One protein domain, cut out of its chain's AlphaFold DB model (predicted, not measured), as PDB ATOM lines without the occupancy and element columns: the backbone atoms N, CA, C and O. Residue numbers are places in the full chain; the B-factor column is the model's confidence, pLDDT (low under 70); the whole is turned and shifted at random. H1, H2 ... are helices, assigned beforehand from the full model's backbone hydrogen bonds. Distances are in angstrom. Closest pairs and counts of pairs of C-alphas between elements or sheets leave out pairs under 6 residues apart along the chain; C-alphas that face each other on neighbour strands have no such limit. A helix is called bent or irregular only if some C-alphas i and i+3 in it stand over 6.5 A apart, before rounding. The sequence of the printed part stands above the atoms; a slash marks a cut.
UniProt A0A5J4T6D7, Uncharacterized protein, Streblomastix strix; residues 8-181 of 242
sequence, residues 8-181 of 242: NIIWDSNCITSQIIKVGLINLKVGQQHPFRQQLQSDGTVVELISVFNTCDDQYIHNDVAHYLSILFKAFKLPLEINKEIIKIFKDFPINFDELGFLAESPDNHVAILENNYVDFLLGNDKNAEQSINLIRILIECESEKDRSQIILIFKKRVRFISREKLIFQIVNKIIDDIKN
ATOM      1  N   ASN A   8     187.359 233.038 266.493       76.62
ATOM      2  CA  ASN A   8     187.751 233.525 267.821       76.62
ATOM      3  C   ASN A   8     187.753 232.396 268.859       76.62
ATOM      4  O   ASN A   8     188.687 232.275 269.642       76.62
ATOM      5  N   ILE A   9     186.744 231.519 268.825       78.56
ATOM      6  CA  ILE A   9     186.658 230.373 269.743       78.56
ATOM      7  C   ILE A   9     187.767 229.355 269.445       78.56
ATOM      8  O   ILE A   9     188.316 228.766 270.377       78.56
ATOM      9  N   ILE A  10     188.115 229.152 268.167       70.38
ATOM     10  CA  ILE A  10     189.259 228.311 267.779       70.38
ATOM     11  C   ILE A  10     190.552 228.903 268.343       70.38
ATOM     12  O   ILE A  10     191.328 228.182 268.968       70.38
ATOM     13  N   TRP A  11     190.759 230.209 268.165       74.88
ATOM     14  CA  TRP A  11     191.955 230.901 268.631       74.88
ATOM     15  C   TRP A  11     192.101 230.834 270.157       74.88
ATOM     16  O   TRP A  11     193.131 230.375 270.643       74.88
ATOM     17  N   ASP A  12     191.046 231.152 270.912       80.31
ATOM     18  CA  ASP A  12     191.055 231.065 272.379       80.31
ATOM     19  C   ASP A  12     191.335 229.633 272.861       80.31
ATOM     20  O   ASP A  12     192.145 229.405 273.766       80.31
ATOM     21  N   SER A  13     190.705 228.641 272.220       79.19
ATOM     22  CA  SER A  13     190.921 227.223 272.535       79.19
ATOM     23  C   SER A  13     192.365 226.797 272.259       79.19
ATOM     24  O   SER A  13     192.964 226.086 273.072       79.19
ATOM     25  N   ASN A  14     192.946 227.254 271.146       75.50
ATOM     26  CA  ASN A  14     194.347 227.019 270.801       75.50
ATOM     27  C   ASN A  14     195.286 227.685 271.808       75.50
ATOM     28  O   ASN A  14     196.226 227.041 272.271       75.50
ATOM     29  N   CYS A  15     195.009 228.925 272.221       78.94
ATOM     30  CA  CYS A  15     195.805 229.619 273.227       78.94
ATOM     31  C   CYS A  15     195.835 228.850 274.548       78.94
ATOM     32  O   CYS A  15     196.923 228.596 275.069       78.94
ATOM     33  N   ILE A  16     194.681 228.420 275.068       84.00
ATOM     34  CA  ILE A  16     194.607 227.652 276.323       84.00
ATOM     35  C   ILE A  16     195.352 226.321 276.188       84.00
ATOM     36  O   ILE A  16     196.179 225.984 277.038       84.00
ATOM     37  N   THR A  17     195.107 225.592 275.098       81.81
ATOM     38  CA  THR A  17     195.774 224.311 274.819       81.81
ATOM     39  C   THR A  17     197.292 224.490 274.759       81.81
ATOM     40  O   THR A  17     198.028 223.709 275.363       81.81
ATOM     41  N   SER A  18     197.769 225.572 274.134       83.25
ATOM     42  CA  SER A  18     199.197 225.894 274.056       83.25
ATOM     43  C   SER A  18     199.828 226.058 275.433       83.25
ATOM     44  O   SER A  18     200.925 225.560 275.666       83.25
ATOM     45  N   GLN A  19     199.136 226.723 276.361       88.19
ATOM     46  CA  GLN A  19     199.671 226.980 277.694       88.19
ATOM     47  C   GLN A  19     199.775 225.680 278.487       88.19
ATOM     48  O   GLN A  19     200.794 225.436 279.126       88.19
ATOM     49  N   ILE A  20     198.770 224.806 278.387       88.31
ATOM     50  CA  ILE A  20     198.788 223.491 279.043       88.31
ATOM     51  C   ILE A  20     199.963 222.649 278.529       88.31
ATOM     52  O   ILE A  20     200.709 222.076 279.327       88.31
ATOM     53  N   ILE A  21     200.158 222.607 277.208       90.88
ATOM     54  CA  ILE A  21     201.257 221.867 276.576       90.88
ATOM     55  C   ILE A  21     202.614 222.467 276.978       90.88
ATOM     56  O   ILE A  21     203.521 221.751 277.388       90.88
ATOM     57  N   LYS A  22     202.767 223.793 276.950       90.56
ATOM     58  CA  LYS A  22     204.029 224.455 277.321       90.56
ATOM     59  C   LYS A  22     204.387 224.251 278.792       90.56
ATOM     60  O   LYS A  22     205.547 223.998 279.107       90.56
ATOM     61  N   VAL A  23     203.411 224.308 279.698       91.69
ATOM     62  CA  VAL A  23     203.645 224.063 281.132       91.69
ATOM     63  C   VAL A  23     204.105 222.627 281.379       91.69
ATOM     64  O   VAL A  23     204.968 222.404 282.227       91.69
ATOM     65  N   GLY A  24     203.598 221.660 280.609       91.25
ATOM     66  CA  GLY A  24     204.021 220.261 280.704       91.25
ATOM     67  C   GLY A  24     205.483 220.014 280.318       91.25
ATOM     68  O   GLY A  24     206.030 218.979 280.692       91.25
ATOM     69  N   LEU A  25     206.134 220.957 279.629       93.12
ATOM     70  CA  LEU A  25     207.553 220.887 279.270       93.12
ATOM     71  C   LEU A  25     208.488 221.294 280.423       93.12
ATOM     72  O   LEU A  25     209.664 220.921 280.431       93.12
ATOM     73  N   ILE A  26     207.988 222.059 281.399       91.94
ATOM     74  CA  ILE A  26     208.804 222.609 282.484       91.94
ATOM     75  C   ILE A  26     209.439 221.460 283.283       91.94
ATOM     76  O   ILE A  26     208.753 220.571 283.781       91.94
ATOM     77  N   ASN A  27     210.765 221.511 283.438       90.31
ATOM     78  CA  ASN A  27     211.592 220.509 284.123       90.31
ATOM     79  C   ASN A  27     211.657 219.116 283.468       90.31
ATOM     80  O   ASN A  27     212.220 218.203 284.080       90.31
ATOM     81  N   LEU A  28     211.144 218.928 282.244       93.81
ATOM     82  CA  LEU A  28     211.374 217.678 281.518       93.81
ATOM     83  C   LEU A  28     212.844 217.546 281.126       93.81
ATOM     84  O   LEU A  28     213.436 218.434 280.512       93.81
ATOM     85  N   LYS A  29     213.431 216.399 281.461       93.69
ATOM     86  CA  LYS A  29     214.782 216.025 281.039       93.69
ATOM     87  C   LYS A  29     214.758 215.424 279.632       93.69
ATOM     88  O   LYS A  29     213.715 214.993 279.142       93.69
ATOM     89  N   VAL A  30     215.932 215.366 279.008       90.88
ATOM     90  CA  VAL A  30     216.144 214.656 277.738       90.88
ATOM     91  C   VAL A  30     215.669 213.205 277.865       90.88
ATOM     92  O   VAL A  30     215.952 212.539 278.865       90.88
ATOM     93  N   GLY A  31     214.909 212.735 276.877       93.00
ATOM     94  CA  GLY A  31     214.342 211.388 276.819       93.00
ATOM     95  C   GLY A  31     213.046 211.206 277.619       93.00
ATOM     96  O   GLY A  31     212.429 210.143 277.545       93.00
ATOM     97  N   GLN A  32     212.600 212.215 278.378       95.50
ATOM     98  CA  GLN A  32     211.309 212.163 279.062       95.50
ATOM     99  C   GLN A  32     210.186 212.625 278.134       95.50
ATOM    100  O   GLN A  32     210.235 213.715 277.563       95.50
ATOM    101  N   GLN A  33     209.147 211.797 278.026       96.12
ATOM    102  CA  GLN A  33     207.942 212.127 277.269       96.12
ATOM    103  C   GLN A  33     207.104 213.184 277.985       96.12
ATOM    104  O   GLN A  33     207.110 213.287 279.214       96.12
ATOM    105  N   HIS A  34     206.321 213.923 277.203       96.06
ATOM    106  CA  HIS A  34     205.406 214.923 277.727       96.06
ATOM    107  C   HIS A  34     204.323 214.296 278.637       96.06
ATOM    108  O   HIS A  34     203.647 213.349 278.214       96.06
ATOM    109  N   PRO A  35     204.094 214.821 279.860       96.19
ATOM    110  CA  PRO A  35     203.254 214.173 280.874       96.19
ATOM    111  C   PRO A  35     201.788 214.044 280.447       96.19
ATOM    112  O   PRO A  35     201.125 213.067 280.785       96.19
ATOM    113  N   PHE A  36     201.289 214.993 279.653       94.56
ATOM    114  CA  PHE A  36     199.904 214.979 279.175       94.56
ATOM    115  C   PHE A  36     199.718 214.260 277.837       94.56
ATOM    116  O   PHE A  36     198.592 214.173 277.356       94.56
ATOM    117  N   ARG A  37     200.781 213.719 277.219       94.38
ATOM    118  CA  ARG A  37     200.692 213.119 275.875       94.38
ATOM    119  C   ARG A  37     199.640 212.009 275.812       94.38
ATOM    120  O   ARG A  37     198.801 212.015 274.921       94.38
ATOM    121  N   GLN A  38     199.675 211.059 276.750       95.00
ATOM    122  CA  GLN A  38     198.734 209.930 276.747       95.00
ATOM    123  C   GLN A  38     197.292 210.378 276.992       95.00
ATOM    124  O   GLN A  38     196.381 209.877 276.337       95.00
ATOM    125  N   GLN A  39     197.086 211.336 277.897       95.38
ATOM    126  CA  GLN A  39     195.762 211.880 278.188       95.38
ATOM    127  C   GLN A  39     195.172 212.584 276.958       95.38
ATOM    128  O   GLN A  39     194.089 212.213 276.521       95.38
ATOM    129  N   LEU A  40     195.934 213.498 276.349       93.75
ATOM    130  CA  LEU A  40     195.526 214.256 275.158       93.75
ATOM    131  C   LEU A  40     195.386 213.374 273.907       93.75
ATOM    132  O   LEU A  40     194.678 213.704 272.958       93.75
ATOM    133  N   GLN A  41     196.083 212.239 273.871       95.00
ATOM    134  CA  GLN A  41     195.873 211.232 272.837       95.00
ATOM    135  C   GLN A  41     194.552 210.485 273.057       95.00
ATOM    136  O   GLN A  41     193.840 210.211 272.093       95.00
ATOM    137  N   SER A  42     194.244 210.141 274.311       95.50
ATOM    138  CA  SER A  42     193.075 209.334 274.682       95.50
ATOM    139  C   SER A  42     191.765 210.108 274.569       95.50
ATOM    140  O   SER A  42     190.747 209.524 274.211       95.50
ATOM    141  N   ASP A  43     191.780 211.413 274.846       94.69
ATOM    142  CA  ASP A  43     190.601 212.278 274.704       94.69
ATOM    143  C   ASP A  43     190.377 212.798 273.270       94.69
ATOM    144  O   ASP A  43     189.385 213.476 273.003       94.69
ATOM    145  N   GLY A  44     191.268 212.449 272.336       94.88
ATOM    146  CA  GLY A  44     191.182 212.830 270.927       94.88
ATOM    147  C   GLY A  44     191.784 214.195 270.585       94.88
ATOM    148  O   GLY A  44     191.805 214.546 269.407       94.88
ATOM    149  N   THR A  45     192.333 214.946 271.547       93.19
ATOM    150  CA  THR A  45     192.948 216.260 271.288       93.19
ATOM    151  C   THR A  45     194.102 216.167 270.286       93.19
ATOM    152  O   THR A  45     194.185 216.986 269.375       93.19
ATOM    153  N   VAL A  46     194.965 215.148 270.386       94.56
ATOM    154  CA  VAL A  46     196.060 214.948 269.413       94.56
ATOM    155  C   VAL A  46     195.520 214.701 268.003       94.56
ATOM    156  O   VAL A  46     196.037 215.268 267.046       94.56
ATOM    157  N   VAL A  47     194.468 213.886 267.870       95.81
ATOM    158  CA  VAL A  47     193.835 213.596 266.570       95.81
ATOM    159  C   VAL A  47     193.270 214.875 265.958       95.81
ATOM    160  O   VAL A  47     193.422 215.114 264.763       95.81
ATOM    161  N   GLU A  48     192.663 215.720 266.784       93.25
ATOM    162  CA  GLU A  48     192.118 216.999 266.347       93.25
ATOM    163  C   GLU A  48     193.219 217.975 265.910       93.25
ATOM    164  O   GLU A  48     193.092 218.588 264.854       93.25
ATOM    165  N   LEU A  49     194.326 218.075 266.655       92.69
ATOM    166  CA  LEU A  49     195.485 218.883 266.256       92.69
ATOM    167  C   LEU A  49     196.047 218.425 264.907       92.69
ATOM    168  O   LEU A  49     196.294 219.250 264.036       92.69
ATOM    169  N   ILE A  50     196.191 217.116 264.698       95.19
ATOM    170  CA  ILE A  50     196.641 216.564 263.412       95.19
ATOM    171  C   ILE A  50     195.651 216.897 262.291       95.19
ATOM    172  O   ILE A  50     196.063 217.268 261.194       95.19
ATOM    173  N   SER A  51     194.345 216.806 262.555       94.00
ATOM    174  CA  SER A  51     193.331 217.212 261.581       94.00
ATOM    175  C   SER A  51     193.482 218.686 261.215       94.00
ATOM    176  O   SER A  51     193.517 219.000 260.032       94.00
ATOM    177  N   VAL A  52     193.608 219.576 262.205       90.50
ATOM    178  CA  VAL A  52     193.799 221.017 261.977       90.50
ATOM    179  C   VAL A  52     195.070 221.270 261.172       90.50
ATOM    180  O   VAL A  52     195.016 222.036 260.217       90.50
ATOM    181  N   PHE A  53     196.174 220.596 261.501       92.75
ATOM    182  CA  PHE A  53     197.423 220.679 260.742       92.75
ATOM    183  C   PHE A  53     197.210 220.340 259.260       92.75
ATOM    184  O   PHE A  53     197.606 221.100 258.392       92.75
ATOM    185  N   ASN A  54     196.500 219.251 258.961       93.06
ATOM    186  CA  ASN A  54     196.307 218.795 257.584       93.06
ATOM    187  C   ASN A  54     195.269 219.598 256.778       93.06
ATOM    188  O   ASN A  54     195.256 219.501 255.552       93.06
ATOM    189  N   THR A  55     194.342 220.305 257.434       90.50
ATOM    190  CA  THR A  55     193.198 220.946 256.752       90.50
ATOM    191  C   THR A  55     193.179 222.467 256.832       90.50
ATOM    192  O   THR A  55     192.356 223.089 256.165       90.50
ATOM    193  N   CYS A  56     193.991 223.080 257.695       85.12
ATOM    194  CA  CYS A  56     194.004 224.526 257.873       85.12
ATOM    195  C   CYS A  56     195.028 225.179 256.941       85.12
ATOM    196  O   CYS A  56     196.226 224.963 257.084       85.12
ATOM    197  N   ASP A  57     194.554 226.041 256.039       85.31
ATOM    198  CA  ASP A  57     195.417 226.787 255.111       85.31
ATOM    199  C   ASP A  57     196.097 228.013 255.760       85.31
ATOM    200  O   ASP A  57     196.928 228.677 255.137       85.31
ATOM    201  N   ASP A  58     195.743 228.356 257.006       87.06
ATOM    202  CA  ASP A  58     196.347 229.481 257.720       87.06
ATOM    203  C   ASP A  58     197.742 229.103 258.236       87.06
ATOM    204  O   ASP A  58     197.894 228.293 259.152       87.06
ATOM    205  N   GLN A  59     198.772 229.732 257.667       88.75
ATOM    206  CA  GLN A  59     200.170 229.453 257.992       88.75
ATOM    207  C   GLN A  59     200.519 229.695 259.473       88.75
ATOM    208  O   GLN A  59     201.390 229.008 260.008       88.75
ATOM    209  N   TYR A  60     199.870 230.649 260.151       86.38
ATOM    210  CA  TYR A  60     200.125 230.903 261.571       86.38
ATOM    211  C   TYR A  60     199.579 229.763 262.424       86.38
ATOM    212  O   TYR A  60     200.303 229.225 263.259       86.38
ATOM    213  N   ILE A  61     198.340 229.342 262.156       85.31
ATOM    214  CA  ILE A  61     197.733 228.192 262.837       85.31
ATOM    215  C   ILE A  61     198.539 226.923 262.543       85.31
ATOM    216  O   ILE A  61     198.808 226.140 263.452       85.31
ATOM    217  N   HIS A  62     198.971 226.741 261.297       88.94
ATOM    218  CA  HIS A  62     199.775 225.597 260.882       88.94
ATOM    219  C   HIS A  62     201.096 225.500 261.665       88.94
ATOM    220  O   HIS A  62     201.424 224.443 262.210       88.94
ATOM    221  N   ASN A  63     201.820 226.617 261.796       91.06
ATOM    222  CA  ASN A  63     203.064 226.684 262.565       91.06
ATOM    223  C   ASN A  63     202.838 226.471 264.069       91.06
ATOM    224  O   ASN A  63     203.604 225.748 264.708       91.06
ATOM    225  N   ASP A  64     201.778 227.054 264.632       90.50
ATOM    226  CA  ASP A  64     201.417 226.877 266.041       90.50
ATOM    227  C   ASP A  64     201.102 225.410 266.351       90.50
ATOM    228  O   ASP A  64     201.607 224.844 267.323       90.50
ATOM    229  N   VAL A  65     200.313 224.756 265.498       92.44
ATOM    230  CA  VAL A  65     199.980 223.340 265.666       92.44
ATOM    231  C   VAL A  65     201.215 222.456 265.504       92.44
ATOM    232  O   VAL A  65     201.399 221.540 266.309       92.44
ATOM    233  N   ALA A  66     202.095 222.744 264.539       95.56
ATOM    234  CA  ALA A  66     203.373 222.045 264.416       95.56
ATOM    235  C   ALA A  66     204.173 222.141 265.724       95.56
ATOM    236  O   ALA A  66     204.658 221.126 266.230       95.56
ATOM    237  N   HIS A  67     204.270 223.345 266.299       95.06
ATOM    238  CA  HIS A  67     204.947 223.596 267.572       95.06
ATOM    239  C   HIS A  67     204.318 222.802 268.729       95.06
ATOM    240  O   HIS A  67     205.025 222.188 269.526       95.06
ATOM    241  N   TYR A  68     202.989 222.724 268.811       94.50
ATOM    242  CA  TYR A  68     202.323 221.921 269.843       94.50
ATOM    243  C   TYR A  68     202.614 220.432 269.688       94.50
ATOM    244  O   TYR A  68     202.898 219.742 270.670       94.50
ATOM    245  N   LEU A  69     202.579 219.935 268.452       96.69
ATOM    246  CA  LEU A  69     202.877 218.543 268.155       96.69
ATOM    247  C   LEU A  69     204.344 218.213 268.452       96.69
ATOM    248  O   LEU A  69     204.607 217.144 268.995       96.69
ATOM    249  N   SER A  70     205.296 219.115 268.202       97.44
ATOM    250  CA  SER A  70     206.709 218.873 268.531       97.44
ATOM    251  C   SER A  70     206.942 218.696 270.034       97.44
ATOM    252  O   SER A  70     207.659 217.783 270.443       97.44
ATOM    253  N   ILE A  71     206.264 219.498 270.862       96.56
ATOM    254  CA  ILE A  71     206.322 219.390 272.323       96.56
ATOM    255  C   ILE A  71     205.645 218.097 272.794       96.56
ATOM    256  O   ILE A  71     206.212 217.355 273.599       96.56
ATOM    257  N   LEU A  72     204.444 217.797 272.291       96.75
ATOM    258  CA  LEU A  72     203.696 216.598 272.682       96.75
ATOM    259  C   LEU A  72     204.414 215.302 272.302       96.75
ATOM    260  O   LEU A  72     204.350 214.323 273.049       96.75
ATOM    261  N   PHE A  73     205.100 215.303 271.160       97.50
ATOM    262  CA  PHE A  73     205.879 214.180 270.650       97.50
ATOM    263  C   PHE A  73     207.362 214.240 271.043       97.50
ATOM    264  O   PHE A  73     208.165 213.478 270.505       97.50
ATOM    265  N   LYS A  74     207.737 215.066 272.029       96.94
ATOM    266  CA  LYS A  74     209.070 215.018 272.644       96.94
ATOM    267  C   LYS A  74     209.418 213.592 273.073       96.94
ATOM    268  O   LYS A  74     208.620 212.936 273.751       96.94
ATOM    269  N   ALA A  75     210.611 213.129 272.691       96.38
ATOM    270  CA  ALA A  75     211.089 211.768 272.960       96.38
ATOM    271  C   ALA A  75     210.104 210.665 272.510       96.38
ATOM    272  O   ALA A  75     210.063 209.567 273.073       96.38
ATOM    273  N   PHE A  76     209.273 210.961 271.505       96.69
ATOM    274  CA  PHE A  76     208.340 210.018 270.909       96.69
ATOM    275  C   PHE A  76     208.321 210.136 269.381       96.69
ATOM    276  O   PHE A  76     208.624 211.170 268.786       96.69
ATOM    277  N   LYS A  77     207.971 209.040 268.710       96.62
ATOM    278  CA  LYS A  77     207.843 209.006 267.254       96.62
ATOM    279  C   LYS A  77     206.647 209.838 266.792       96.62
ATOM    280  O   LYS A  77     205.527 209.586 267.237       96.62
ATOM    281  N   LEU A  78     206.869 210.765 265.860       97.56
ATOM    282  CA  LEU A  78     205.771 211.463 265.187       97.56
ATOM    283  C   LEU A  78     204.951 210.493 264.317       97.56
ATOM    284  O   LEU A  78     205.524 209.577 263.715       97.56
ATOM    285  N   PRO A  79     203.632 210.703 264.176       96.88
ATOM    286  CA  PRO A  79     202.824 209.955 263.223       96.88
ATOM    287  C   PRO A  79     203.383 210.113 261.806       96.88
ATOM    288  O   PRO A  79     203.776 211.207 261.396       96.88
ATOM    289  N   LEU A  80     203.430 209.006 261.059       95.56
ATOM    290  CA  LEU A  80     204.084 208.950 259.747       95.56
ATOM    291  C   LEU A  80     203.516 209.980 258.760       95.56
ATOM    292  O   LEU A  80     204.261 210.532 257.957       95.56
ATOM    293  N   GLU A  81     202.213 210.236 258.853       95.81
ATOM    294  CA  GLU A  81     201.454 211.158 258.005       95.81
ATOM    295  C   GLU A  81     201.910 212.621 258.103       95.81
ATOM    296  O   GLU A  81     201.944 213.296 257.084       95.81
ATOM    297  N   ILE A  82     202.338 213.084 259.283       96.62
ATOM    298  CA  ILE A  82     202.750 214.483 259.523       96.62
ATOM    299  C   ILE A  82     204.258 214.650 259.748       96.62
ATOM    300  O   ILE A  82     204.768 215.769 259.763       96.62
ATOM    301  N   ASN A  83     204.998 213.549 259.931       97.19
ATOM    302  CA  ASN A  83     206.401 213.572 260.355       97.19
ATOM    303  C   ASN A  83     207.290 214.458 259.465       97.19
ATOM    304  O   ASN A  83     207.990 215.337 259.970       97.19
ATOM    305  N   LYS A  84     207.252 214.245 258.145       95.81
ATOM    306  CA  LYS A  84     208.121 214.965 257.205       95.81
ATOM    307  C   LYS A  84     207.789 216.447 257.120       95.81
ATOM    308  O   LYS A  84     208.696 217.268 257.017       95.81
ATOM    309  N   GLU A  85     206.506 216.779 257.153       95.50
ATOM    310  CA  GLU A  85     206.039 218.151 256.996       95.50
ATOM    311  C   GLU A  85     206.346 218.994 258.231       95.50
ATOM    312  O   GLU A  85     206.942 220.059 258.103       95.50
ATOM    313  N   ILE A  86     206.084 218.469 259.431       96.69
ATOM    314  CA  ILE A  86     206.452 219.130 260.692       96.69
ATOM    315  C   ILE A  86     207.962 219.360 260.771       96.69
ATOM    316  O   ILE A  86     208.414 220.461 261.084       96.69
ATOM    317  N   ILE A  87     208.768 218.342 260.453       97.25
ATOM    318  CA  ILE A  87     210.228 218.492 260.467       97.25
ATOM    319  C   ILE A  87     210.674 219.539 259.445       97.25
ATOM    320  O   ILE A  87     211.569 220.329 259.740       97.25
ATOM    321  N   LYS A  88     210.058 219.575 258.260       95.69
ATOM    322  CA  LYS A  88     210.355 220.590 257.246       95.69
ATOM    323  C   LYS A  88     210.063 222.002 257.762       95.69
ATOM    324  O   LYS A  88     210.938 222.851 257.637       95.69
ATOM    325  N   ILE A  89     208.912 222.231 258.400       94.81
ATOM    326  CA  ILE A  89     208.546 223.539 258.976       94.81
ATOM    327  C   ILE A  89     209.643 224.058 259.910       94.81
ATOM    328  O   ILE A  89     210.025 225.221 259.829       94.81
ATOM    329  N   PHE A  90     210.204 223.199 260.763       96.06
ATOM    330  CA  PHE A  90     211.244 223.628 261.703       96.06
ATOM    331  C   PHE A  90     212.642 223.749 261.100       96.06
ATOM    332  O   PHE A  90     213.509 224.396 261.693       96.06
ATOM    333  N   LYS A  91     212.872 223.143 259.931       94.25
ATOM    334  CA  LYS A  91     214.094 223.325 259.138       94.25
ATOM    335  C   LYS A  91     214.068 224.608 258.304       94.25
ATOM    336  O   LYS A  91     215.144 225.122 257.995       94.25
ATOM    337  N   ASP A  92     212.885 225.085 257.924       90.00
ATOM    338  CA  ASP A  92     212.710 226.300 257.130       90.00
ATOM    339  C   ASP A  92     212.991 227.561 257.973       90.00
ATOM    340  O   ASP A  92     213.006 227.526 259.200       90.00
ATOM    341  N   PHE A  93     213.312 228.685 257.323       73.50
ATOM    342  CA  PHE A  93     213.746 229.902 258.018       73.50
ATOM    343  C   PHE A  93     212.549 230.720 258.556       73.50
ATOM    344  O   PHE A  93     211.641 231.012 257.775       73.50
ATOM    345  N   PRO A  94     212.575 231.194 259.822       84.06
ATOM    346  CA  PRO A  94     213.630 231.001 260.820       84.06
ATOM    347  C   PRO A  94     213.619 229.588 261.417       84.06
ATOM    348  O   PRO A  94     212.567 229.027 261.699       84.06
ATOM    349  N   ILE A  95     214.816 229.044 261.638       86.62
ATOM    350  CA  ILE A  95     214.997 227.656 262.081       86.62
ATOM    351  C   ILE A  95     214.665 227.518 263.560       86.62
ATOM    352  O   ILE A  95     215.174 228.273 264.390       86.62
ATOM    353  N   ASN A  96     213.892 226.485 263.872       92.69
ATOM    354  CA  ASN A  96     213.347 226.212 265.196       92.69
ATOM    355  C   ASN A  96     214.087 225.023 265.827       92.69
ATOM    356  O   ASN A  96     213.685 223.862 265.725       92.69
ATOM    357  N   PHE A  97     215.259 225.309 266.406       94.00
ATOM    358  CA  PHE A  97     216.153 224.276 266.943       94.00
ATOM    359  C   PHE A  97     215.608 223.574 268.186       94.00
ATOM    360  O   PHE A  97     215.936 222.407 268.388       94.00
ATOM    361  N   ASP A  98     214.808 224.255 269.004       94.62
ATOM    362  CA  ASP A  98     214.263 223.674 270.233       94.62
ATOM    363  C   ASP A  98     213.253 222.570 269.895       94.62
ATOM    364  O   ASP A  98     213.345 221.455 270.407       94.62
ATOM    365  N   GLU A  99     212.364 222.832 268.938       96.75
ATOM    366  CA  GLU A  99     211.371 221.893 268.424       96.75
ATOM    367  C   GLU A  99     212.025 220.717 267.699       96.75
ATOM    368  O   GLU A  99     211.654 219.563 267.931       96.75
ATOM    369  N   LEU A 100     213.047 220.980 266.873       97.38
ATOM    370  CA  LEU A 100     213.879 219.915 266.302       97.38
ATOM    371  C   LEU A 100     214.563 219.094 267.398       97.38
ATOM    372  O   LEU A 100     214.648 217.877 267.268       97.38
ATOM    373  N   GLY A 101     215.014 219.738 268.475       96.88
ATOM    374  CA  GLY A 101     215.600 219.092 269.644       96.88
ATOM    375  C   GLY A 101     214.618 218.151 270.336       96.88
ATOM    376  O   GLY A 101     214.958 216.997 270.570       96.88
ATOM    377  N   PHE A 102     213.381 218.588 270.590       97.44
ATOM    378  CA  PHE A 102     212.349 217.740 271.199       97.44
ATOM    379  C   PHE A 102     212.076 216.485 270.368       97.44
ATOM    380  O   PHE A 102     211.988 215.379 270.910       97.44
ATOM    381  N   LEU A 103     211.980 216.650 269.047       97.94
ATOM    382  CA  LEU A 103     211.742 215.555 268.110       97.94
ATOM    383  C   LEU A 103     212.958 214.632 267.961       97.94
ATOM    384  O   LEU A 103     212.778 213.422 267.823       97.94
ATOM    385  N   ALA A 104     214.172 215.182 268.025       96.69
ATOM    386  CA  ALA A 104     215.436 214.446 267.987       96.69
ATOM    387  C   ALA A 104     215.695 213.604 269.243       96.69
ATOM    388  O   ALA A 104     216.651 212.846 269.284       96.69
ATOM    389  N   GLU A 105     214.866 213.692 270.280       96.44
ATOM    390  CA  GLU A 105     214.976 212.762 271.409       96.44
ATOM    391  C   GLU A 105     214.377 211.383 271.102       96.44
ATOM    392  O   GLU A 105     214.494 210.455 271.902       96.44
ATOM    393  N   SER A 106     213.720 211.239 269.946       95.50
ATOM    394  CA  SER A 106     213.238 209.963 269.428       95.50
ATOM    395  C   SER A 106     214.052 209.541 268.201       95.50
ATOM    396  O   SER A 106     213.910 210.176 267.148       95.50
ATOM    397  N   PRO A 107     214.828 208.439 268.266       93.38
ATOM    398  CA  PRO A 107     215.602 207.952 267.122       93.38
ATOM    399  C   PRO A 107     214.761 207.655 265.874       93.38
ATOM    400  O   PRO A 107     215.245 207.796 264.752       93.38
ATOM    401  N   ASP A 108     213.469 207.356 266.036       94.44
ATOM    402  CA  ASP A 108     212.546 207.178 264.909       94.44
ATOM    403  C   ASP A 108     212.390 208.433 264.027       94.44
ATOM    404  O   ASP A 108     211.998 208.322 262.865       94.44
ATOM    405  N   ASN A 109     212.680 209.626 264.557       95.50
ATOM    406  CA  ASN A 109     212.566 210.887 263.824       95.50
ATOM    407  C   ASN A 109     213.887 211.293 263.136       95.50
ATOM    408  O   ASN A 109     213.879 212.173 262.272       95.50
ATOM    409  N   HIS A 110     215.023 210.672 263.480       93.62
ATOM    410  CA  HIS A 110     216.355 211.143 263.080       93.62
ATOM    411  C   HIS A 110     216.575 211.137 261.571       93.62
ATOM    412  O   HIS A 110     217.137 212.090 261.035       93.62
ATOM    413  N   VAL A 111     216.097 210.103 260.871       92.31
ATOM    414  CA  VAL A 111     216.221 210.011 259.408       92.31
ATOM    415  C   VAL A 111     215.606 211.247 258.753       92.31
ATOM    416  O   VAL A 111     216.286 211.949 258.009       92.31
ATOM    417  N   ALA A 112     214.369 211.595 259.108       94.69
ATOM    418  CA  ALA A 112     213.694 212.770 258.562       94.69
ATOM    419  C   ALA A 112     214.372 214.093 258.981       94.69
ATOM    420  O   ALA A 112     214.436 215.037 258.187       94.69
ATOM    421  N   ILE A 113     214.949 214.171 260.188       94.88
ATOM    422  CA  ILE A 113     215.736 215.335 260.644       94.88
ATOM    423  C   ILE A 113     217.042 215.480 259.849       94.88
ATOM    424  O   ILE A 113     217.441 216.597 259.528       94.88
ATOM    425  N   LEU A 114     217.691 214.390 259.455       92.06
ATOM    426  CA  LEU A 114     218.970 214.430 258.737       92.06
ATOM    427  C   LEU A 114     218.821 214.436 257.205       92.06
ATOM    428  O   LEU A 114     219.778 214.755 256.499       92.06
ATOM    429  N   GLU A 115     217.624 214.147 256.689       91.69
ATOM    430  CA  GLU A 115     217.286 214.218 255.263       91.69
ATOM    431  C   GLU A 115     217.525 215.617 254.650       91.69
ATOM    432  O   GLU A 115     217.528 216.641 255.341       91.69
ATOM    433  N   ASN A 116     217.662 215.651 253.317       88.12
ATOM    434  CA  ASN A 116     217.824 216.854 252.484       88.12
ATOM    435  C   ASN A 116     219.095 217.670 252.771       88.12
ATOM    436  O   ASN A 116     219.054 218.897 252.812       88.12
ATOM    437  N   ASN A 117     220.231 216.989 252.966       86.25
ATOM    438  CA  ASN A 117     221.538 217.607 253.243       86.25
ATOM    439  C   ASN A 117     221.529 218.532 254.471       86.25
ATOM    440  O   ASN A 117     222.367 219.425 254.598       86.25
ATOM    441  N   TYR A 118     220.604 218.308 255.412       89.06
ATOM    442  CA  TYR A 118     220.516 219.126 256.618       89.06
ATOM    443  C   TYR A 118     221.780 219.004 257.482       89.06
ATOM    444  O   TYR A 118     222.152 219.936 258.184       89.06
ATOM    445  N   VAL A 119     222.511 217.893 257.351       85.81
ATOM    446  CA  VAL A 119     223.859 217.727 257.907       85.81
ATOM    447  C   VAL A 119     224.797 218.856 257.478       85.81
ATOM    448  O   VAL A 119     225.446 219.455 258.329       85.81
ATOM    449  N   ASP A 120     224.868 219.171 256.184       86.25
ATOM    450  CA  ASP A 120     225.768 220.214 255.683       86.25
ATOM    451  C   ASP A 120     225.345 221.591 256.200       86.25
ATOM    452  O   ASP A 120     226.187 222.405 256.583       86.25
ATOM    453  N   PHE A 121     224.032 221.817 256.310       88.06
ATOM    454  CA  PHE A 121     223.485 223.014 256.936       88.06
ATOM    455  C   PHE A 121     223.926 223.151 258.407       88.06
ATOM    456  O   PHE A 121     224.440 224.200 258.802       88.06
ATOM    457  N   LEU A 122     223.795 222.083 259.204       85.50
ATOM    458  CA  LEU A 122     224.236 222.055 260.604       85.50
ATOM    459  C   LEU A 122     225.746 222.297 260.743       85.50
ATOM    460  O   LEU A 122     226.200 222.782 261.781       85.50
ATOM    461  N   LEU A 123     226.524 221.973 259.706       82.94
ATOM    462  CA  LEU A 123     227.968 222.174 259.680       82.94
ATOM    463  C   LEU A 123     228.406 223.584 259.262       82.94
ATOM    464  O   LEU A 123     229.500 223.987 259.662       82.94
ATOM    465  N   GLY A 124     227.604 224.304 258.472       79.69
ATOM    466  CA  GLY A 124     228.053 225.493 257.736       79.69
ATOM    467  C   GLY A 124     227.524 226.853 258.199       79.69
ATOM    468  O   GLY A 124     227.993 227.861 257.683       79.69
ATOM    469  N   ASN A 125     226.549 226.926 259.114       72.06
ATOM    470  CA  ASN A 125     225.936 228.205 259.506       72.06
ATOM    471  C   ASN A 125     226.344 228.665 260.914       72.06
ATOM    472  O   ASN A 125     225.866 228.126 261.914       72.06
ATOM    473  N   ASP A 126     227.173 229.703 261.014       73.38
ATOM    474  CA  ASP A 126     227.742 230.141 262.300       73.38
ATOM    475  C   ASP A 126     226.812 230.972 263.161       73.38
ATOM    476  O   ASP A 126     226.960 230.982 264.381       73.38
ATOM    477  N   LYS A 127     225.776 231.571 262.563       81.62
ATOM    478  CA  LYS A 127     224.761 232.306 263.331       81.62
ATOM    479  C   LYS A 127     224.047 231.411 264.344       81.62
ATOM    480  O   LYS A 127     223.612 231.909 265.374       81.62
ATOM    481  N   ASN A 128     223.973 230.108 264.058       83.44
ATOM    482  CA  ASN A 128     223.295 229.111 264.882       83.44
ATOM    483  C   ASN A 128     224.259 228.012 265.368       83.44
ATOM    484  O   ASN A 128     223.880 226.845 265.511       83.44
ATOM    485  N   ALA A 129     225.546 228.338 265.547       85.44
ATOM    486  CA  ALA A 129     226.572 227.361 265.916       85.44
ATOM    487  C   ALA A 129     226.265 226.627 267.228       85.44
ATOM    488  O   ALA A 129     226.399 225.407 267.297       85.44
ATOM    489  N   GLU A 130     225.805 227.348 268.246       86.06
ATOM    490  CA  GLU A 130     225.473 226.768 269.546       86.06
ATOM    491  C   GLU A 130     224.247 225.851 269.466       86.06
ATOM    492  O   GLU A 130     224.295 224.703 269.910       86.06
ATOM    493  N   GLN A 131     223.174 226.316 268.826       89.94
ATOM    494  CA  GLN A 131     221.939 225.552 268.682       89.94
ATOM    495  C   GLN A 131     222.149 224.307 267.810       89.94
ATOM    496  O   GLN A 131     221.678 223.223 268.152       89.94
ATOM    497  N   SER A 132     222.927 224.423 266.727       90.25
ATOM    498  CA  SER A 132     223.304 223.270 265.897       90.25
ATOM    499  C   SER A 132     224.159 222.257 266.663       90.25
ATOM    500  O   SER A 132     223.912 221.059 266.542       90.25
ATOM    501  N   ILE A 133     225.107 222.698 267.503       88.12
ATOM    502  CA  ILE A 133     225.847 221.805 268.408       88.12
ATOM    503  C   ILE A 133     224.892 221.077 269.354       88.12
ATOM    504  O   ILE A 133     225.030 219.866 269.534       88.12
ATOM    505  N   ASN A 134     223.942 221.796 269.957       90.25
ATOM    506  CA  ASN A 134     222.998 221.210 270.901       90.25
ATOM    507  C   ASN A 134     222.118 220.145 270.228       90.25
ATOM    508  O   ASN A 134     221.985 219.042 270.751       90.25
ATOM    509  N   LEU A 135     221.603 220.429 269.029       93.19
ATOM    510  CA  LEU A 135     220.830 219.460 268.253       93.19
ATOM    511  C   LEU A 135     221.667 218.226 267.884       93.19
ATOM    512  O   LEU A 135     221.213 217.101 268.076       93.19
ATOM    513  N   ILE A 136     222.909 218.409 267.414       90.81
ATOM    514  CA  ILE A 136     223.808 217.280 267.116       90.81
ATOM    515  C   ILE A 136     224.090 216.457 268.381       90.81
ATOM    516  O   ILE A 136     224.151 215.232 268.308       90.81
ATOM    517  N   ARG A 137     224.251 217.103 269.544       90.12
ATOM    518  CA  ARG A 137     224.437 216.407 270.823       90.12
ATOM    519  C   ARG A 137     223.235 215.520 271.147       90.12
ATOM    520  O   ARG A 137     223.447 214.345 271.429       90.12
ATOM    521  N   ILE A 138     222.014 216.054 271.063       92.25
ATOM    522  CA  ILE A 138     220.778 215.292 271.311       92.25
ATOM    523  C   ILE A 138     220.701 214.085 270.370       92.25
ATOM    524  O   ILE A 138     220.507 212.963 270.829       92.25
ATOM    525  N   LEU A 139     220.961 214.295 269.074       91.38
ATOM    526  CA  LEU A 139     220.991 213.213 268.089       91.38
ATOM    527  C   LEU A 139     221.979 212.104 268.498       91.38
ATOM    528  O   LEU A 139     221.620 210.937 268.461       91.38
ATOM    529  N   ILE A 140     223.191 212.438 268.966       87.50
ATOM    530  CA  ILE A 140     224.181 211.446 269.444       87.50
ATOM    531  C   ILE A 140     223.705 210.694 270.693       87.50
ATOM    532  O   ILE A 140     223.930 209.483 270.796       87.50
ATOM    533  N   GLU A 141     223.118 211.414 271.652       87.81
ATOM    534  CA  GLU A 141     222.647 210.866 272.931       87.81
ATOM    535  C   GLU A 141     221.489 209.879 272.731       87.81
ATOM    536  O   GLU A 141     221.426 208.867 273.432       87.81
ATOM    537  N   CYS A 142     220.625 210.132 271.745       86.25
ATOM    538  CA  CYS A 142     219.429 209.336 271.470       86.25
ATOM    539  C   CYS A 142     219.595 208.308 270.331       86.25
ATOM    540  O   CYS A 142     218.698 207.494 270.118       86.25
ATOM    541  N   GLU A 143     220.727 208.291 269.615       81.62
ATOM    542  CA  GLU A 143     220.986 207.347 268.516       81.62
ATOM    543  C   GLU A 143     221.211 205.902 268.990       81.62
ATOM    544  O   GLU A 143     221.841 205.642 270.025       81.62
ATOM    545  N   SER A 144     220.820 204.948 268.139       68.38
ATOM    546  CA  SER A 144     221.281 203.564 268.241       68.38
ATOM    547  C   SER A 144     222.803 203.461 268.013       68.38
ATOM    548  O   SER A 144     223.398 204.236 267.263       68.38
ATOM    549  N   GLU A 145     223.460 202.466 268.621       68.06
ATOM    550  CA  GLU A 145     224.910 202.216 268.462       68.06
ATOM    551  C   GLU A 145     225.363 202.171 266.987       68.06
ATOM    552  O   GLU A 145     226.470 202.602 266.658       68.06
ATOM    553  N   LYS A 146     224.499 201.672 266.094       67.06
ATOM    554  CA  LYS A 146     224.803 201.434 264.678       67.06
ATOM    555  C   LYS A 146     224.973 202.729 263.877       67.06
ATOM    556  O   LYS A 146     225.861 202.800 263.027       67.06
ATOM    557  N   ASP A 147     224.183 203.755 264.179       70.94
ATOM    558  CA  ASP A 147     224.126 205.000 263.398       70.94
ATOM    559  C   ASP A 147     224.921 206.145 264.059       70.94
ATOM    560  O   ASP A 147     225.340 207.109 263.407       70.94
ATOM    561  N   ARG A 148     225.281 205.974 265.341       77.88
ATOM    562  CA  ARG A 148     226.028 206.949 266.152       77.88
ATOM    563  C   ARG A 148     227.362 207.375 265.525       77.88
ATOM    564  O   ARG A 148     227.783 208.523 265.667       77.88
ATOM    565  N   SER A 149     228.039 206.479 264.802       77.69
ATOM    566  CA  SER A 149     229.359 206.755 264.208       77.69
ATOM    567  C   SER A 149     229.339 207.882 263.167       77.69
ATOM    568  O   SER A 149     230.271 208.692 263.124       77.69
ATOM    569  N   GLN A 150     228.285 207.968 262.348       78.19
ATOM    570  CA  GLN A 150     228.169 209.023 261.334       78.19
ATOM    571  C   GLN A 150     227.942 210.387 261.989       78.19
ATOM    572  O   GLN A 150     228.587 211.371 261.627       78.19
ATOM    573  N   ILE A 151     227.101 210.436 263.020       77.69
ATOM    574  CA  ILE A 151     226.774 211.677 263.727       77.69
ATOM    575  C   ILE A 151     227.951 212.152 264.578       77.69
ATOM    576  O   ILE A 151     228.265 213.340 264.576       77.69
ATOM    577  N   ILE A 152     228.711 211.243 265.201       79.50
ATOM    578  CA  ILE A 152     229.984 211.586 265.856       79.50
ATOM    579  C   ILE A 152     230.962 212.223 264.862       79.50
ATOM    580  O   ILE A 152     231.671 213.173 265.207       79.50
ATOM    581  N   LEU A 153     231.034 211.715 263.628       82.44
ATOM    582  CA  LEU A 153     231.884 212.309 262.599       82.44
ATOM    583  C   LEU A 153     231.418 213.731 262.246       82.44
ATOM    584  O   LEU A 153     232.260 214.626 262.145       82.44
ATOM    585  N   ILE A 154     230.108 213.946 262.103       80.12
ATOM    586  CA  ILE A 154     229.499 215.268 261.883       80.12
ATOM    587  C   ILE A 154     229.854 216.210 263.044       80.12
ATOM    588  O   ILE A 154     230.430 217.273 262.822       80.12
ATOM    589  N   PHE A 155     229.641 215.785 264.288       80.00
ATOM    590  CA  PHE A 155     229.980 216.560 265.483       80.00
ATOM    591  C   PHE A 155     231.461 216.952 265.533       80.00
ATOM    592  O   PHE A 155     231.798 218.123 265.711       80.00
ATOM    593  N   LYS A 156     232.370 215.998 265.286       78.62
ATOM    594  CA  LYS A 156     233.818 216.264 265.221       78.62
ATOM    595  C   LYS A 156     234.164 217.287 264.139       78.62
ATOM    596  O   LYS A 156     235.028 218.133 264.368       78.62
ATOM    597  N   LYS A 157     233.525 217.214 262.965       82.62
ATOM    598  CA  LYS A 157     233.710 218.205 261.895       82.62
ATOM    599  C   LYS A 157     233.239 219.590 262.349       82.62
ATOM    600  O   LYS A 157     233.997 220.542 262.178       82.62
ATOM    601  N   ARG A 158     232.070 219.692 262.993       81.31
ATOM    602  CA  ARG A 158     231.524 220.972 263.476       81.31
ATOM    603  C   ARG A 158     232.393 221.619 264.546       81.31
ATOM    604  O   ARG A 158     232.756 222.783 264.415       81.31
ATOM    605  N   VAL A 159     232.810 220.856 265.558       76.81
ATOM    606  CA  VAL A 159     233.693 221.356 266.624       76.81
ATOM    607  C   VAL A 159     235.019 221.867 266.050       76.81
ATOM    608  O   VAL A 159     235.494 222.932 266.446       76.81
ATOM    609  N   ARG A 160     235.613 221.152 265.082       80.12
ATOM    610  CA  ARG A 160     236.826 221.618 264.387       80.12
ATOM    611  C   ARG A 160     236.588 222.890 263.581       80.12
ATOM    612  O   ARG A 160     237.461 223.750 263.595       80.12
ATOM    613  N   PHE A 161     235.460 222.990 262.877       79.69
ATOM    614  CA  PHE A 161     235.098 224.183 262.113       79.69
ATOM    615  C   PHE A 161     235.038 225.407 263.037       79.69
ATOM    616  O   PHE A 161     235.813 226.341 262.855       79.69
ATOM    617  N   ILE A 162     234.252 225.326 264.113       76.88
ATOM    618  CA  ILE A 162     234.095 226.414 265.092       76.88
ATOM    619  C   ILE A 162     235.429 226.762 265.769       76.88
ATOM    620  O   ILE A 162     235.760 227.933 265.948       76.88
ATOM    621  N   SER A 163     236.243 225.757 266.112       79.25
ATOM    622  CA  SER A 163     237.573 225.990 266.699       79.25
ATOM    623  C   SER A 163     238.496 226.754 265.743       79.25
ATOM    624  O   SER A 163     239.238 227.635 266.174       79.25
ATOM    625  N   ARG A 164     238.452 226.427 264.444       76.12
ATOM    626  CA  ARG A 164     239.233 227.120 263.410       76.12
ATOM    627  C   ARG A 164     238.734 228.537 263.191       76.12
ATOM    628  O   ARG A 164     239.562 229.434 263.129       76.12
ATOM    629  N   GLU A 165     237.426 228.751 263.123       75.12
ATOM    630  CA  GLU A 165     236.865 230.096 262.991       75.12
ATOM    631  C   GLU A 165     237.245 230.994 264.161       75.12
ATOM    632  O   GLU A 165     237.698 232.116 263.954       75.12
ATOM    633  N   LYS A 166     237.156 230.481 265.394       77.69
ATOM    634  CA  LYS A 166     237.582 231.222 266.584       77.69
ATOM    635  C   LYS A 166     239.064 231.600 266.510       77.69
ATOM    636  O   LYS A 166     239.421 232.726 266.849       77.69
ATOM    637  N   LEU A 167     239.914 230.683 266.044       71.38
ATOM    638  CA  LEU A 167     241.336 230.953 265.832       71.38
ATOM    639  C   LEU A 167     241.556 232.006 264.735       71.38
ATOM    640  O   LEU A 167     242.342 232.928 264.930       71.38
ATOM    641  N   ILE A 168     240.848 231.906 263.606       70.81
ATOM    642  CA  ILE A 168     240.909 232.888 262.514       70.81
ATOM    643  C   ILE A 168     240.483 234.264 263.026       70.81
ATOM    644  O   ILE A 168     241.191 235.237 262.798       70.81
ATOM    645  N   PHE A 169     239.386 234.348 263.778       73.88
ATOM    646  CA  PHE A 169     238.910 235.594 264.370       73.88
ATOM    647  C   PHE A 169     239.943 236.209 265.326       73.88
ATOM    648  O   PHE A 169     240.195 237.410 265.276       73.88
ATOM    649  N   GLN A 170     240.605 235.392 266.154       76.94
ATOM    650  CA  GLN A 170     241.703 235.849 267.015       76.94
ATOM    651  C   GLN A 170     242.893 236.387 266.208       76.94
ATOM    652  O   GLN A 170     243.423 237.443 266.545       76.94
ATOM    653  N   ILE A 171     243.293 235.697 265.136       74.75
ATOM    654  CA  ILE A 171     244.377 236.136 264.243       74.75
ATOM    655  C   ILE A 171     244.003 237.448 263.548       74.75
ATOM    656  O   ILE A 171     244.807 238.373 263.532       74.75
ATOM    657  N   VAL A 172     242.788 237.554 263.008       76.81
ATOM    658  CA  VAL A 172     242.302 238.763 262.331       76.81
ATOM    659  C   VAL A 172     242.270 239.947 263.294       76.81
ATOM    660  O   VAL A 172     242.766 241.012 262.945       76.81
ATOM    661  N   ASN A 173     241.771 239.765 264.519       76.44
ATOM    662  CA  ASN A 173     241.781 240.832 265.522       76.44
ATOM    663  C   ASN A 173     243.198 241.245 265.907       76.44
ATOM    664  O   ASN A 173     243.460 242.437 266.023       76.44
ATOM    665  N   LYS A 174     244.123 240.286 266.039       79.88
ATOM    666  CA  LYS A 174     245.535 240.597 266.271       79.88
ATOM    667  C   LYS A 174     246.110 241.434 265.124       79.88
ATOM    668  O   LYS A 174     246.680 242.483 265.376       79.88
ATOM    669  N   ILE A 175     245.885 241.026 263.873       78.00
ATOM    670  CA  ILE A 175     246.335 241.775 262.690       78.00
ATOM    671  C   ILE A 175     245.739 243.191 262.678       78.00
ATOM    672  O   ILE A 175     246.446 244.155 262.399       78.00
ATOM    673  N   ILE A 176     244.449 243.339 262.992       83.94
ATOM    674  CA  ILE A 176     243.789 244.651 263.076       83.94
ATOM    675  C   ILE A 176     244.418 245.516 264.177       83.94
ATOM    676  O   ILE A 176     244.637 246.709 263.957       83.94
ATOM    677  N   ASP A 177     244.704 244.939 265.344       80.19
ATOM    678  CA  ASP A 177     245.349 245.636 266.458       80.19
ATOM    679  C   ASP A 177     246.773 246.081 266.109       80.19
ATOM    680  O   ASP A 177     247.136 247.215 266.434       80.19
ATOM    681  N   ASP A 178     247.535 245.225 265.425       79.25
ATOM    682  CA  ASP A 178     248.901 245.494 264.968       79.25
ATOM    683  C   ASP A 178     248.908 246.613 263.906       79.25
ATOM    684  O   ASP A 178     249.728 247.526 263.969       79.25
ATOM    685  N   ILE A 179     247.939 246.624 262.979       81.56
ATOM    686  CA  ILE A 179     247.774 247.705 261.987       81.56
ATOM    687  C   ILE A 179     247.416 249.036 262.661       81.56
ATOM    688  O   ILE A 179     247.913 250.088 262.262       81.56
ATOM    689  N   LYS A 180     246.526 249.016 263.661       88.06
ATOM    690  CA  LYS A 180     246.101 250.233 264.373       88.06
ATOM    691  C   LYS A 180     247.180 250.780 265.301       88.06
ATOM    692  O   LYS A 180     247.187 251.978 265.568       88.06
ATOM    693  N   ASN A 181     248.052 249.915 265.808       88.44
ATOM    694  CA  ASN A 181     249.078 250.265 266.781       88.44
ATOM    695  C   ASN A 181     250.423 249.638 266.378       88.44
ATOM    696  O   ASN A 181     250.891 248.729 267.067       88.44
TER     697      ASN A 181
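What this domain is: This is residues 8 to 181 of the 242 residues of an uncharacterized protein of Streblomastix strix (UniProt A0A5J4T6D7). A body of short helices ends in one long arm: H10 folds back beside H9 and packs on H8 and H9 with its earlier part, and residues 166 to 181, of which 166 to 180 belong to H10, stick out. At the other end of the body H1 and H3 pack on H4 with H2 nearby, while H5, H6 and H7 fill the middle between H4 and H9. The printed part has 174 residues with ten named helices, H1 to H10 in order, and no named strand; the class is all helix. The whole is loose, with a radius of gyration of the C-alphas of 19.3 A, and elongated, spanning 67 by 41 by 31 A.

Where its parts are: H1, residues 8 to 24, begins at C-alpha 8 (187.751, 233.525, 267.821) and is 24.6 A long. H2 is residues 37 to 42, H3 residues 45 to 55, and H4 residues 59 to 72, 19.8 A long. H5 is residues 80 to 91, H6 residues 97 to 103, H7 residues 107 to 114, and H8 residues 118 to 124. H9, residues 126 to 142, is 24.2 A long, with a kink of 30 degrees near residue 133. H10, residues 148 to 180, is 47.7 A long and ends at C-alpha 180 (246.101, 250.233, 264.373). H5, H7 and H9 are irregular: C-alphas 81 and 84 are 7.7 A apart, 108 and 111 are 7.2 A apart, and 127 and 130 are 8.4 A apart.

How they stand to each other: H4 and H9 are the hubs, touching four helices each. H1 touches H4 with residues 18 to 22 alone, the same way at a shallow tilt of 29 degrees; the closest C-alphas, of Ser 18 and Tyr 68, are 6.6 A apart. H2 is close to H3 but not clearly touching, with C-alphas of Leu 40 and Val 46 closest at 5.8 A. H3 and H4 form a hairpin, closest at C-alphas of Phe 53 and His 62, 5.5 A. H4 touches H5, closest at C-alphas of Ala 66 and Ile 86, 5.6 A, and H6, at Ser 70 and Glu 99, also 5.6 A. H6 touches H9, the same way at a shallow tilt of 14 degrees, with C-alphas of Gly 101 and Leu 135 closest at 5.4 A. H7 and H9 only just touch, with 3 pairs of C-alphas within 8 A. H8 touches H10, with C-alphas of Leu 123 and Arg 158 closest at 5.3 A. H9 and H10 form a hairpin at a shallow tilt of 24 degrees. H1 and H10 are apart. Every O i to N i+4 pair is within hydrogen-bond range in H1, H2, H3, H4, H6, H8 and H10; H5 has 6 of 8, H7 2 of 4 and H9 11 of 13.

The domain as a whole: The two C-alphas farthest apart, of Asp 43 and Asn 181, are 70.2 A apart. The printed part has no cut, and the link from H1 to H2 is long, with 12 residues. The mean pLDDT of the printed part is 87.9; residues 144 to 146 are under 70.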